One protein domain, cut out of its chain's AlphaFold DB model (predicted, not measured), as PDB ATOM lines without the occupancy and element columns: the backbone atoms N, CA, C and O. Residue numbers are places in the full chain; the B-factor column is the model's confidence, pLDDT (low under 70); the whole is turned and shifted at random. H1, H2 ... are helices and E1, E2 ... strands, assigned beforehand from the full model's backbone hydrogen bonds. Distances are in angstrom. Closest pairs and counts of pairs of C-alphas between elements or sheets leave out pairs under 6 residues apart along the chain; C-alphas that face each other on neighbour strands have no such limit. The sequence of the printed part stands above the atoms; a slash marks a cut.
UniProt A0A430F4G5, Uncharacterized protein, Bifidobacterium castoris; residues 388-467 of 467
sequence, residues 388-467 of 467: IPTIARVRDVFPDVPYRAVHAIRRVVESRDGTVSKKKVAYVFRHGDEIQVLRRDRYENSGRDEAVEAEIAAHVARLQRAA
ATOM      1  N   ILE A 388      -0.883   5.930  14.097       64.56
ATOM      2  CA  ILE A 388      -1.320   4.729  13.370       64.56
ATOM      3  C   ILE A 388      -0.343   4.439  12.218       64.56
ATOM      4  O   ILE A 388      -0.178   5.289  11.326       64.56
ATOM      5  N   PRO A 389       0.221   3.215  12.143       66.00
ATOM      6  CA  PRO A 389       0.992   2.770  10.991       66.00
ATOM      7  C   PRO A 389       0.196   2.925   9.695       66.00
ATOM      8  O   PRO A 389      -0.987   2.608   9.624       66.00
ATOM      9  N   THR A 390       0.841   3.349   8.609       63.41
ATOM     10  CA  THR A 390       0.139   3.687   7.348       63.41
ATOM     11  C   THR A 390      -0.742   2.551   6.790       63.41
ATOM     12  O   THR A 390      -1.735   2.818   6.099       63.41
ATOM     13  N   ILE A 391      -0.386   1.297   7.088       65.56
ATOM     14  CA  ILE A 391      -1.093   0.081   6.663       65.56
ATOM     15  C   ILE A 391      -2.239  -0.335   7.595       65.56
ATOM     16  O   ILE A 391      -3.140  -1.047   7.152       65.56
ATOM     17  N   ALA A 392      -2.245   0.131   8.844       68.88
ATOM     18  CA  ALA A 392      -3.280  -0.193   9.814       68.88
ATOM     19  C   ALA A 392      -4.522   0.679   9.586       68.88
ATOM     20  O   ALA A 392      -4.441   1.875   9.265       68.88
ATOM     21  N   ARG A 393      -5.708   0.076   9.709       76.56
ATOM     22  CA  ARG A 393      -6.973   0.821   9.715       76.56
ATOM     23  C   ARG A 393      -7.323   1.143  11.161       76.56
ATOM     24  O   ARG A 393      -7.061   0.341  12.042       76.56
ATOM     25  N   VAL A 394      -8.006   2.268  11.387       80.44
ATOM     26  CA  VAL A 394      -8.487   2.654  12.729       80.44
ATOM     27  C   VAL A 394      -9.255   1.510  13.391       80.44
ATOM     28  O   VAL A 394      -8.967   1.186  14.526       80.44
ATOM     29  N   ARG A 395     -10.131   0.817  12.650       80.31
ATOM     30  CA  ARG A 395     -10.894  -0.341  13.153       80.31
ATOM     31  C   ARG A 395     -10.034  -1.522  13.627       80.31
ATOM     32  O   ARG A 395     -10.537  -2.392  14.316       80.31
ATOM     33  N   ASP A 396      -8.803  -1.631  13.126       82.88
ATOM     34  CA  ASP A 396      -7.919  -2.744  13.473       82.88
ATOM     35  C   ASP A 396      -7.233  -2.457  14.828       82.88
ATOM     36  O   ASP A 396      -6.804  -3.386  15.499       82.88
ATOM     37  N   VAL A 397      -7.175  -1.178  15.235       81.06
ATOM     38  CA  VAL A 397      -6.647  -0.707  16.530       81.06
ATOM     39  C   VAL A 397      -7.782  -0.448  17.536       81.06
ATOM     40  O   VAL A 397      -7.664  -0.795  18.702       81.06
ATOM     41  N   PHE A 398      -8.905   0.094  17.061       83.81
ATOM     42  CA  PHE A 398     -10.110   0.439  17.821       83.81
ATOM     43  C   PHE A 398     -11.325  -0.280  17.205       83.81
ATOM     44  O   PHE A 398     -12.043   0.303  16.381       83.81
ATOM     45  N   PRO A 399     -11.526  -1.577  17.503       84.25
ATOM     46  CA  PRO A 399     -12.533  -2.414  16.840       84.25
ATOM     47  C   PRO A 399     -13.979  -2.048  17.188       84.25
ATOM     48  O   PRO A 399     -14.900  -2.349  16.427       84.25
ATOM     49  N   ASP A 400     -14.174  -1.392  18.322       87.81
ATOM     50  CA  ASP A 400     -15.443  -0.901  18.844       87.81
ATOM     51  C   ASP A 400     -15.863   0.451  18.247       87.81
ATOM     52  O   ASP A 400     -17.035   0.825  18.324       87.81
ATOM     53  N   VAL A 401     -14.954   1.159  17.568       84.38
ATOM     54  CA  VAL A 401     -15.271   2.424  16.900       84.38
ATOM     55  C   VAL A 401     -15.872   2.154  15.516       84.38
ATOM     56  O   VAL A 401     -15.196   1.635  14.616       84.38
ATOM     57  N   PRO A 402     -17.137   2.543  15.264       84.75
ATOM     58  CA  PRO A 402     -17.747   2.334  13.963       84.75
ATOM     59  C   PRO A 402     -17.061   3.208  12.914       84.75
ATOM     60  O   PRO A 402     -16.839   4.399  13.110       84.75
ATOM     61  N   TYR A 403     -16.812   2.647  11.727       81.44
ATOM     62  CA  TYR A 403     -16.124   3.349  10.632       81.44
ATOM     63  C   TYR A 403     -16.740   4.716  10.280       81.44
ATOM     64  O   TYR A 403     -16.035   5.623   9.856       81.44
ATOM     65  N   ARG A 404     -18.060   4.865  10.454       83.50
ATOM     66  CA  ARG A 404     -18.787   6.115  10.181       83.50
ATOM     67  C   ARG A 404     -18.525   7.215  11.215       83.50
ATOM     68  O   ARG A 404     -18.699   8.377  10.872       83.50
ATOM     69  N   ALA A 405     -18.116   6.859  12.431       84.62
ATOM     70  CA  ALA A 405     -17.734   7.815  13.470       84.62
ATOM     71  C   ALA A 405     -16.298   8.333  13.291       84.62
ATOM     72  O   ALA A 405     -15.913   9.307  13.927       84.62
ATOM     73  N   VAL A 406     -15.510   7.704  12.412       89.56
ATOM     74  CA  VAL A 406     -14.131   8.111  12.142       89.56
ATOM     75  C   VAL A 406     -14.093   9.197  11.079       89.56
ATOM     76  O   VAL A 406     -14.366   8.950   9.899       89.56
ATOM     77  N   HIS A 407     -13.663  10.391  11.471       91.44
ATOM     78  CA  HIS A 407     -13.396  11.467  10.533       91.44
ATOM     79  C   HIS A 407     -11.950  11.407  10.045       91.44
ATOM     80  O   HIS A 407     -11.017  11.369  10.837       91.44
ATOM     81  N   ALA A 408     -11.754  11.374   8.726       91.50
ATOM     82  CA  ALA A 408     -10.428  11.326   8.116       91.50
ATOM     83  C   ALA A 408     -10.068  12.688   7.520       91.50
ATOM     84  O   ALA A 408     -10.606  13.059   6.469       91.50
ATOM     85  N   ILE A 409      -9.111  13.361   8.150       90.94
ATOM     86  CA  ILE A 409      -8.575  14.652   7.719       90.94
ATOM     87  C   ILE A 409      -7.594  14.418   6.575       90.94
ATOM     88  O   ILE A 409      -6.774  13.485   6.594       90.94
ATOM     89  N   ARG A 410      -7.730  15.227   5.520       89.50
ATOM     90  CA  ARG A 410      -7.002  15.043   4.263       89.50
ATOM     91  C   ARG A 410      -6.269  16.309   3.867       89.50
ATOM     92  O   ARG A 410      -6.883  17.352   3.700       89.50
ATOM     93  N   ARG A 411      -4.992  16.155   3.547       86.06
ATOM     94  CA  ARG A 411      -4.168  17.213   2.978       86.06
ATOM     95  C   ARG A 411      -4.082  17.074   1.467       86.06
ATOM     96  O   ARG A 411      -3.988  15.960   0.941       86.06
ATOM     97  N   VAL A 412      -4.080  18.202   0.772       84.00
ATOM     98  CA  VAL A 412      -3.711  18.262  -0.642       84.00
ATOM     99  C   VAL A 412      -2.190  18.147  -0.746       84.00
ATOM    100  O   VAL A 412      -1.460  18.920  -0.142       84.00
ATOM    101  N   VAL A 413      -1.714  17.143  -1.473       80.31
ATOM    102  CA  VAL A 413      -0.295  16.883  -1.705       80.31
ATOM    103  C   VAL A 413      -0.069  16.819  -3.203       80.31
ATOM    104  O   VAL A 413      -0.641  15.964  -3.889       80.31
ATOM    105  N   GLU A 414       0.776  17.713  -3.693       79.00
ATOM    106  CA  GLU A 414       1.273  17.685  -5.059       79.00
ATOM    107  C   GLU A 414       2.409  16.660  -5.165       79.00
ATOM    108  O   GLU A 414       3.336  16.634  -4.352       79.00
ATOM    109  N   SER A 415       2.280  15.729  -6.108       75.56
ATOM    110  CA  SER A 415       3.335  14.769  -6.435       75.56
ATOM    111  C   SER A 415       4.455  15.463  -7.209       75.56
ATOM    112  O   SER A 415       4.224  16.485  -7.850       75.56
ATOM    113  N   ARG A 416       5.642  14.846  -7.250       76.88
ATOM    114  CA  ARG A 416       6.741  15.283  -8.134       76.88
ATOM    115  C   ARG A 416       6.324  15.352  -9.605       76.88
ATOM    116  O   ARG A 416       6.847  16.176 -10.340       76.88
ATOM    117  N   ASP A 417       5.343  14.546  -9.999       81.00
ATOM    118  CA  ASP A 417       4.792  14.513 -11.358       81.00
ATOM    119  C   ASP A 417       3.730  15.609 -11.606       81.00
ATOM    120  O   ASP A 417       2.924  15.489 -12.526       81.00
ATOM    121  N   GLY A 418       3.623  16.618 -10.729       80.19
ATOM    122  CA  GLY A 418       2.606  17.683 -10.795       80.19
ATOM    123  C   GLY A 418       1.173  17.207 -10.520       80.19
ATOM    124  O   GLY A 418       0.205  17.948 -10.672       80.19
ATOM    125  N   THR A 419       0.995  15.942 -10.127       84.12
ATOM    126  CA  THR A 419      -0.332  15.392  -9.839       84.12
ATOM    127  C   THR A 419      -0.781  15.800  -8.442       84.12
ATOM    128  O   THR A 419      -0.179  15.403  -7.442       84.12
ATOM    129  N   VAL A 420      -1.890  16.527  -8.360       83.31
ATOM    130  CA  VAL A 420      -2.506  16.924  -7.092       83.31
ATOM    131  C   VAL A 420      -3.350  15.774  -6.537       83.31
ATOM    132  O   VAL A 420      -4.317  15.330  -7.157       83.31
ATOM    133  N   SER A 421      -3.007  15.280  -5.346       83.38
ATOM    134  CA  SER A 421      -3.709  14.174  -4.680       83.38
ATOM    135  C   SER A 421      -4.102  14.534  -3.248       83.38
ATOM    136  O   SER A 421      -3.346  15.174  -2.528       83.38
ATOM    137  N   LYS A 422      -5.285  14.108  -2.792       84.50
ATOM    138  CA  LYS A 422      -5.687  14.267  -1.384       84.50
ATOM    139  C   LYS A 422      -5.251  13.050  -0.575       84.50
ATOM    140  O   LYS A 422      -5.814  11.965  -0.741       84.50
ATOM    141  N   LYS A 423      -4.281  13.219   0.322       85.12
ATOM    142  CA  LYS A 423      -3.775  12.156   1.205       85.12
ATOM    143  C   LYS A 423      -4.381  12.287   2.599       85.12
ATOM    144  O   LYS A 423      -4.503  13.386   3.122       85.12
ATOM    145  N   LYS A 424      -4.771  11.161   3.203       87.62
ATOM    146  CA  LYS A 424      -5.220  11.120   4.606       87.62
ATOM    147  C   LYS A 424      -4.011  11.313   5.513       87.62
ATOM    148  O   LYS A 424      -3.034  10.584   5.340       87.62
ATOM    149  N   VAL A 425      -4.101  12.252   6.448       88.62
ATOM    150  CA  VAL A 425      -2.989  12.635   7.336       88.62
ATOM    151  C   VAL A 425      -3.313  12.414   8.811       88.62
ATOM    152  O   VAL A 425      -2.421  12.042   9.566       88.62
ATOM    153  N   ALA A 426      -4.584  12.537   9.199       89.56
ATOM    154  CA  ALA A 426      -5.036  12.279  10.559       89.56
ATOM    155  C   ALA A 426      -6.446  11.673  10.587       89.56
ATOM    156  O   ALA A 426      -7.214  11.781   9.621       89.56
ATOM    157  N   TYR A 427      -6.773  11.035  11.703       91.12
ATOM    158  CA  TYR A 427      -8.096  10.537  12.044       91.12
ATOM    159  C   TYR A 427      -8.536  11.150  13.367       91.12
ATOM    160  O   TYR A 427      -7.747  11.202  14.301       91.12
ATOM    161  N   VAL A 428      -9.790  11.588  13.441       91.62
ATOM    162  CA  VAL A 428     -10.391  12.135  14.661       91.62
ATOM    163  C   VAL A 428     -11.697  11.401  14.918       91.62
ATOM    164  O   VAL A 428     -12.518  11.264  14.004       91.62
ATOM    165  N   PHE A 429     -11.875  10.888  16.130       91.75
ATOM    166  CA  PHE A 429     -13.092  10.190  16.544       91.75
ATOM    167  C   PHE A 429     -13.240  10.202  18.060       91.75
ATOM    168  O   PHE A 429     -12.286  10.455  18.787       91.75
ATOM    169  N   ARG A 430     -14.451   9.908  18.529       88.81
ATOM    170  CA  ARG A 430     -14.716   9.663  19.944       88.81
ATOM    171  C   ARG A 430     -14.561   8.179  20.258       88.81
ATOM    172  O   ARG A 430     -15.046   7.345  19.488       88.81
ATOM    173  N   HIS A 431     -13.922   7.869  21.377       87.62
ATOM    174  CA  HIS A 431     -13.770   6.517  21.901       87.62
ATOM    175  C   HIS A 431     -13.952   6.551  23.418       87.62
ATOM    176  O   HIS A 431     -13.189   7.206  24.120       87.62
ATOM    177  N   GLY A 432     -15.020   5.917  23.909       85.44
ATOM    178  CA  GLY A 432     -15.474   6.120  25.286       85.44
ATOM    179  C   GLY A 432     -15.777   7.596  25.566       85.44
ATOM    180  O   GLY A 432     -16.419   8.272  24.753       85.44
ATOM    181  N   ASP A 433     -15.269   8.095  26.689       85.56
ATOM    182  CA  ASP A 433     -15.417   9.494  27.106       85.56
ATOM    183  C   ASP A 433     -14.353  10.421  26.490       85.56
ATOM    184  O   ASP A 433     -14.428  11.644  26.625       85.56
ATOM    185  N   GLU A 434     -13.404   9.861  25.739       87.50
ATOM    186  CA  GLU A 434     -12.262  10.580  25.180       87.50
ATOM    187  C   GLU A 434     -12.407  10.854  23.677       87.50
ATOM    188  O   GLU A 434     -13.091  10.148  22.926       87.50
ATOM    189  N   ILE A 435     -11.724  11.901  23.211       88.69
ATOM    190  CA  ILE A 435     -11.572  12.198  21.785       88.69
ATOM    191  C   ILE A 435     -10.154  11.828  21.378       88.69
ATOM    192  O   ILE A 435      -9.185  12.411  21.854       88.69
ATOM    193  N   GLN A 436     -10.051  10.878  20.457       89.25
ATOM    194  CA  GLN A 436      -8.792  10.361  19.950       89.25
ATOM    195  C   GLN A 436      -8.420  11.085  18.652       89.25
ATOM    196  O   GLN A 436      -9.219  11.172  17.711       89.25
ATOM    197  N   VAL A 437      -7.188  11.592  18.595       89.56
ATOM    198  CA  VAL A 437      -6.590  12.197  17.400       89.56
ATOM    199  C   VAL A 437      -5.383  11.364  17.007       89.56
ATOM    200  O   VAL A 437      -4.360  11.384  17.679       89.56
ATOM    201  N   LEU A 438      -5.495  10.642  15.896       87.75
ATOM    202  CA  LEU A 438      -4.461   9.719  15.446       87.75
ATOM    203  C   LEU A 438      -3.821  10.208  14.156       87.75
ATOM    204  O   LEU A 438      -4.495  10.360  13.131       87.75
ATOM    205  N   ARG A 439      -2.508  10.423  14.179       85.50
ATOM    206  CA  ARG A 439      -1.754  10.890  13.011       85.50
ATOM    207  C   ARG A 439      -1.155   9.714  12.241       85.50
ATOM    208  O   ARG A 439      -0.869   8.656  12.800       85.50
ATOM    209  N   ARG A 440      -0.998   9.875  10.925       80.50
ATOM    210  CA  ARG A 440      -0.319   8.877  10.086       80.50
ATOM    211  C   ARG A 440       1.186   9.094  10.100       80.50
ATOM    212  O   ARG A 440       1.655  10.171   9.761       80.50
ATOM    213  N   ASP A 441       1.902   8.008  10.355       68.44
ATOM    214  CA  ASP A 441       3.361   7.936  10.496       68.44
ATOM    215  C   ASP A 441       4.164   8.586   9.346       68.44
ATOM    216  O   ASP A 441       5.120   9.320   9.555       68.44
ATOM    217  N   ARG A 442       3.717   8.429   8.092       68.06
ATOM    218  CA  ARG A 442       4.389   9.021   6.913       68.06
ATOM    219  C   ARG A 442       4.200  10.534   6.758       68.06
ATOM    220  O   ARG A 442       4.562  11.087   5.718       68.06
ATOM    221  N   TYR A 443       3.556  11.197   7.710       69.50
ATOM    222  CA  TYR A 443       3.325  12.631   7.645       69.50
ATOM    223  C   TYR A 443       4.436  13.385   8.387       69.50
ATOM    224  O   TYR A 443       4.292  13.742   9.552       69.50
ATOM    225  N   GLU A 444       5.537  13.650   7.674       59.59
ATOM    226  CA  GLU A 444       6.745  14.318   8.198       59.59
ATOM    227  C   GLU A 444       6.472  15.703   8.815       59.59
ATOM    228  O   GLU A 444       7.188  16.128   9.716       59.59
ATOM    229  N   ASN A 445       5.399  16.382   8.390       62.69
ATOM    230  CA  ASN A 445       5.013  17.713   8.878       62.69
ATOM    231  C   ASN A 445       3.919  17.671   9.957       62.69
ATOM    232  O   ASN A 445       3.158  18.631  10.102       62.69
ATOM    233  N   SER A 446       3.770  16.558  10.679       59.12
ATOM    234  CA  SER A 446       2.786  16.462  11.762       59.12
ATOM    235  C   SER A 446       2.955  17.614  12.768       59.12
ATOM    236  O   SER A 446       4.061  17.861  13.240       59.12
ATOM    237  N   GLY A 447       1.883  18.366  13.046       60.38
ATOM    238  CA  GLY A 447       1.923  19.516  13.960       60.38
ATOM    239  C   GLY A 447       2.494  20.815  13.385       60.38
ATOM    240  O   GLY A 447       2.519  21.806  14.101       60.38
ATOM    241  N   ARG A 448       2.945  20.840  12.122       67.56
ATOM    242  CA  ARG A 448       3.500  22.044  11.466       67.56
ATOM    243  C   ARG A 448       2.622  22.607  10.348       67.56
ATOM    244  O   ARG A 448       2.966  23.621   9.757       67.56
ATOM    245  N   ASP A 449       1.531  21.926  10.007       80.19
ATOM    246  CA  ASP A 449       0.590  22.389   8.987       80.19
ATOM    247  C   ASP A 449      -0.632  23.007   9.665       80.19
ATOM    248  O   ASP A 449      -1.519  22.294  10.134       80.19
ATOM    249  N   GLU A 450      -0.658  24.338   9.720       83.75
ATOM    250  CA  GLU A 450      -1.706  25.114  10.394       83.75
ATOM    251  C   GLU A 450      -3.111  24.784   9.883       83.75
ATOM    252  O   GLU A 450      -4.055  24.729  10.669       83.75
ATOM    253  N   ALA A 451      -3.268  24.499   8.587       85.81
ATOM    254  CA  ALA A 451      -4.568  24.161   8.019       85.81
ATOM    255  C   ALA A 451      -5.060  22.795   8.520       85.81
ATOM    256  O   ALA A 451      -6.241  22.635   8.838       85.81
ATOM    257  N   VAL A 452      -4.154  21.816   8.626       86.31
ATOM    258  CA  VAL A 452      -4.471  20.495   9.186       86.31
ATOM    259  C   VAL A 452      -4.804  20.602  10.674       86.31
ATOM    260  O   VAL A 452      -5.797  20.018  11.108       86.31
ATOM    261  N   GLU A 453      -4.025  21.358  11.448       87.88
ATOM    262  CA  GLU A 453      -4.276  21.534  12.885       87.88
ATOM    263  C   GLU A 453      -5.577  22.308  13.154       87.88
ATOM    264  O   GLU A 453      -6.349  21.924  14.035       87.88
ATOM    265  N   ALA A 454      -5.897  23.323  12.345       87.94
ATOM    266  CA  ALA A 454      -7.175  24.029  12.422       87.94
ATOM    267  C   ALA A 454      -8.367  23.104  12.115       87.94
ATOM    268  O   ALA A 454      -9.396  23.164  12.797       87.94
ATOM    269  N   GLU A 455      -8.242  22.210  11.126       90.00
ATOM    270  CA  GLU A 455      -9.283  21.222  10.815       90.00
ATOM    271  C   GLU A 455      -9.456  20.199  11.951       90.00
ATOM    272  O   GLU A 455     -10.595  19.868  12.306       90.00
ATOM    273  N   ILE A 456      -8.350  19.743  12.559       89.56
ATOM    274  CA  ILE A 456      -8.370  18.880  13.752       89.56
ATOM    275  C   ILE A 456      -9.124  19.589  14.878       89.56
ATOM    276  O   ILE A 456     -10.116  19.047  15.372       89.56
ATOM    277  N   ALA A 457      -8.716  20.807  15.238       90.06
ATOM    278  CA  ALA A 457      -9.326  21.580  16.318       90.06
ATOM    279  C   ALA A 457     -10.829  21.808  16.083       90.06
ATOM    280  O   ALA A 457     -11.649  21.583  16.977       90.06
ATOM    281  N   ALA A 458     -11.223  22.161  14.856       91.06
ATOM    282  CA  ALA A 458     -12.626  22.345  14.493       91.06
ATOM    283  C   ALA A 458     -13.445  21.046  14.583       91.06
ATOM    284  O   ALA A 458     -14.651  21.080  14.856       91.06
ATOM    285  N   HIS A 459     -12.839  19.884  14.322       89.81
ATOM    286  CA  HIS A 459     -13.526  18.603  14.469       89.81
ATOM    287  C   HIS A 459     -13.615  18.155  15.932       89.81
ATOM    288  O   HIS A 459     -14.682  17.718  16.360       89.81
ATOM    289  N   VAL A 460     -12.548  18.341  16.712       90.88
ATOM    290  CA  VAL A 460     -12.539  18.083  18.160       90.88
ATOM    291  C   VAL A 460     -13.606  18.927  18.857       90.88
ATOM    292  O   VAL A 460     -14.442  18.374  19.564       90.88
ATOM    293  N   ALA A 461     -13.677  20.230  18.569       90.25
ATOM    294  CA  ALA A 461     -14.695  21.113  19.141       90.25
ATOM    295  C   ALA A 461     -16.131  20.668  18.802       90.25
ATOM    296  O   ALA A 461     -17.037  20.792  19.625       90.25
ATOM    297  N   ARG A 462     -16.363  20.120  17.599       89.88
ATOM    298  CA  ARG A 462     -17.670  19.553  17.226       89.88
ATOM    299  C   ARG A 462     -18.008  18.300  18.025       89.88
ATOM    300  O   ARG A 462     -19.155  18.152  18.428       89.88
ATOM    301  N   LEU A 463     -17.035  17.418  18.247       88.44
ATOM    302  CA  LEU A 463     -17.233  16.215  19.056       88.44
ATOM    303  C   LEU A 463     -17.455  16.563  20.532       88.44
ATOM    304  O   LEU A 463     -18.321  15.963  21.162       88.44
ATOM    305  N   GLN A 464     -16.751  17.565  21.064       86.94
ATOM    306  CA  GLN A 464     -16.947  18.043  22.436       86.94
ATOM    307  C   GLN A 464     -18.366  18.569  22.662       86.94
ATOM    308  O   GLN A 464     -18.977  18.194  23.648       86.94
ATOM    309  N   ARG A 465     -18.918  19.359  21.729       86.69
ATOM    310  CA  ARG A 465     -20.302  19.874  21.818       86.69
ATOM    311  C   ARG A 465     -21.393  18.815  21.636       86.69
ATOM    312  O   ARG A 465     -22.557  19.112  21.864       86.69
ATOM    313  N   ALA A 466     -21.042  17.655  21.087       77.12
ATOM    314  CA  ALA A 466     -21.981  16.570  20.821       77.12
ATOM    315  C   ALA A 466     -22.049  15.539  21.963       77.12
ATOM    316  O   ALA A 466     -22.868  14.625  21.877       77.12
ATOM    317  N   ALA A 467     -21.176  15.656  22.974       68.88
ATOM    318  CA  ALA A 467     -21.408  15.071  24.297       68.88
ATOM    319  C   ALA A 467     -22.192  16.060  25.144       68.88
ATOM    320  O   ALA A 467     -22.961  15.566  25.994       68.88
TER     321      ALA A 467
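What this domain is: This is residues 388 to 467 of the 467 residues of an uncharacterized protein of Bifidobacterium castoris (UniProt A0A430F4G5). A small sheet of three strands, E1, E2 and E3, has one long helix, H2, packed on one face and running nearly along E2; on the other side of the sheet lies a looser stretch from residue 388 with the short helix H1. The E1 and E2 hairpin makes one end of the longest axis, with its turn at Asp 417. The printed part has 80 residues with two named helices and three named strands, in the order H1, E1, E2, E3, H2; the sheet runs E1, E2, E3, antiparallel, and the class is mixed, helices and strands. The whole is compact, with a radius of gyration of the C-alphas of 13.4 A, and elongated, spanning 43 by 26 by 19 A.

How they stand to each other: Begin with H1, residues 394 to 397, which is not on the sheet, but only just: 4 pairs of C-alphas lie within 10 A. Next find E1, residues 407 to 414, and E2, residues 420 to 431, antiparallel neighbours in a hairpin; N 409 and O 426 are 2.9 A apart, within hydrogen-bond range. The closest C-alphas of H1 and E2 are those of Val 394 and Tyr 427, 7.9 A apart. E3, residues 434 to 440, makes a second hairpin with E2, where N 436 and O 429 are 2.8 A apart, within hydrogen-bond range. The three form a meander, each strand the antiparallel neighbour of the one before, with E1 and E3 as edge strands. Last comes H2, residues 450 to 464, on one face of the sheet at a height of 8.7 A, which gives two layers, a helix on one face of a sheet. It lies over E2 and runs along the strands, only just, at 29 degrees on the local plane. The closest C-alphas of H2 and E2 are those of Leu 463 and Arg 430, 7.1 A apart. H1 and H2 are apart. In H2 every O i to N i+4 pair is within hydrogen-bond range; H1 is too short for such a pair.

Where its parts are: Find C-alpha 394 at (-8.487, 2.654, 12.729), where H1 begins; it ends at C-alpha 397, 5.4 A away. E1 covers 22.3 A, E2 covers 32.8 A from C-alpha 420 at (-2.506, 16.924, -7.092), and E3 covers 19.3 A. H2 covers 20.7 A and ends at C-alpha 464, at (-16.947, 18.043, 22.436).

The domain as a whole: The two farthest C-alphas, those of Asp 417 and Ala 467, are 44.2 A apart. The printed part has no cut, and none of its links is long. Look for pLDDT under 70 at residues 388 to 392, 441 to 448 and 467; the mean of the printed part is 82.2.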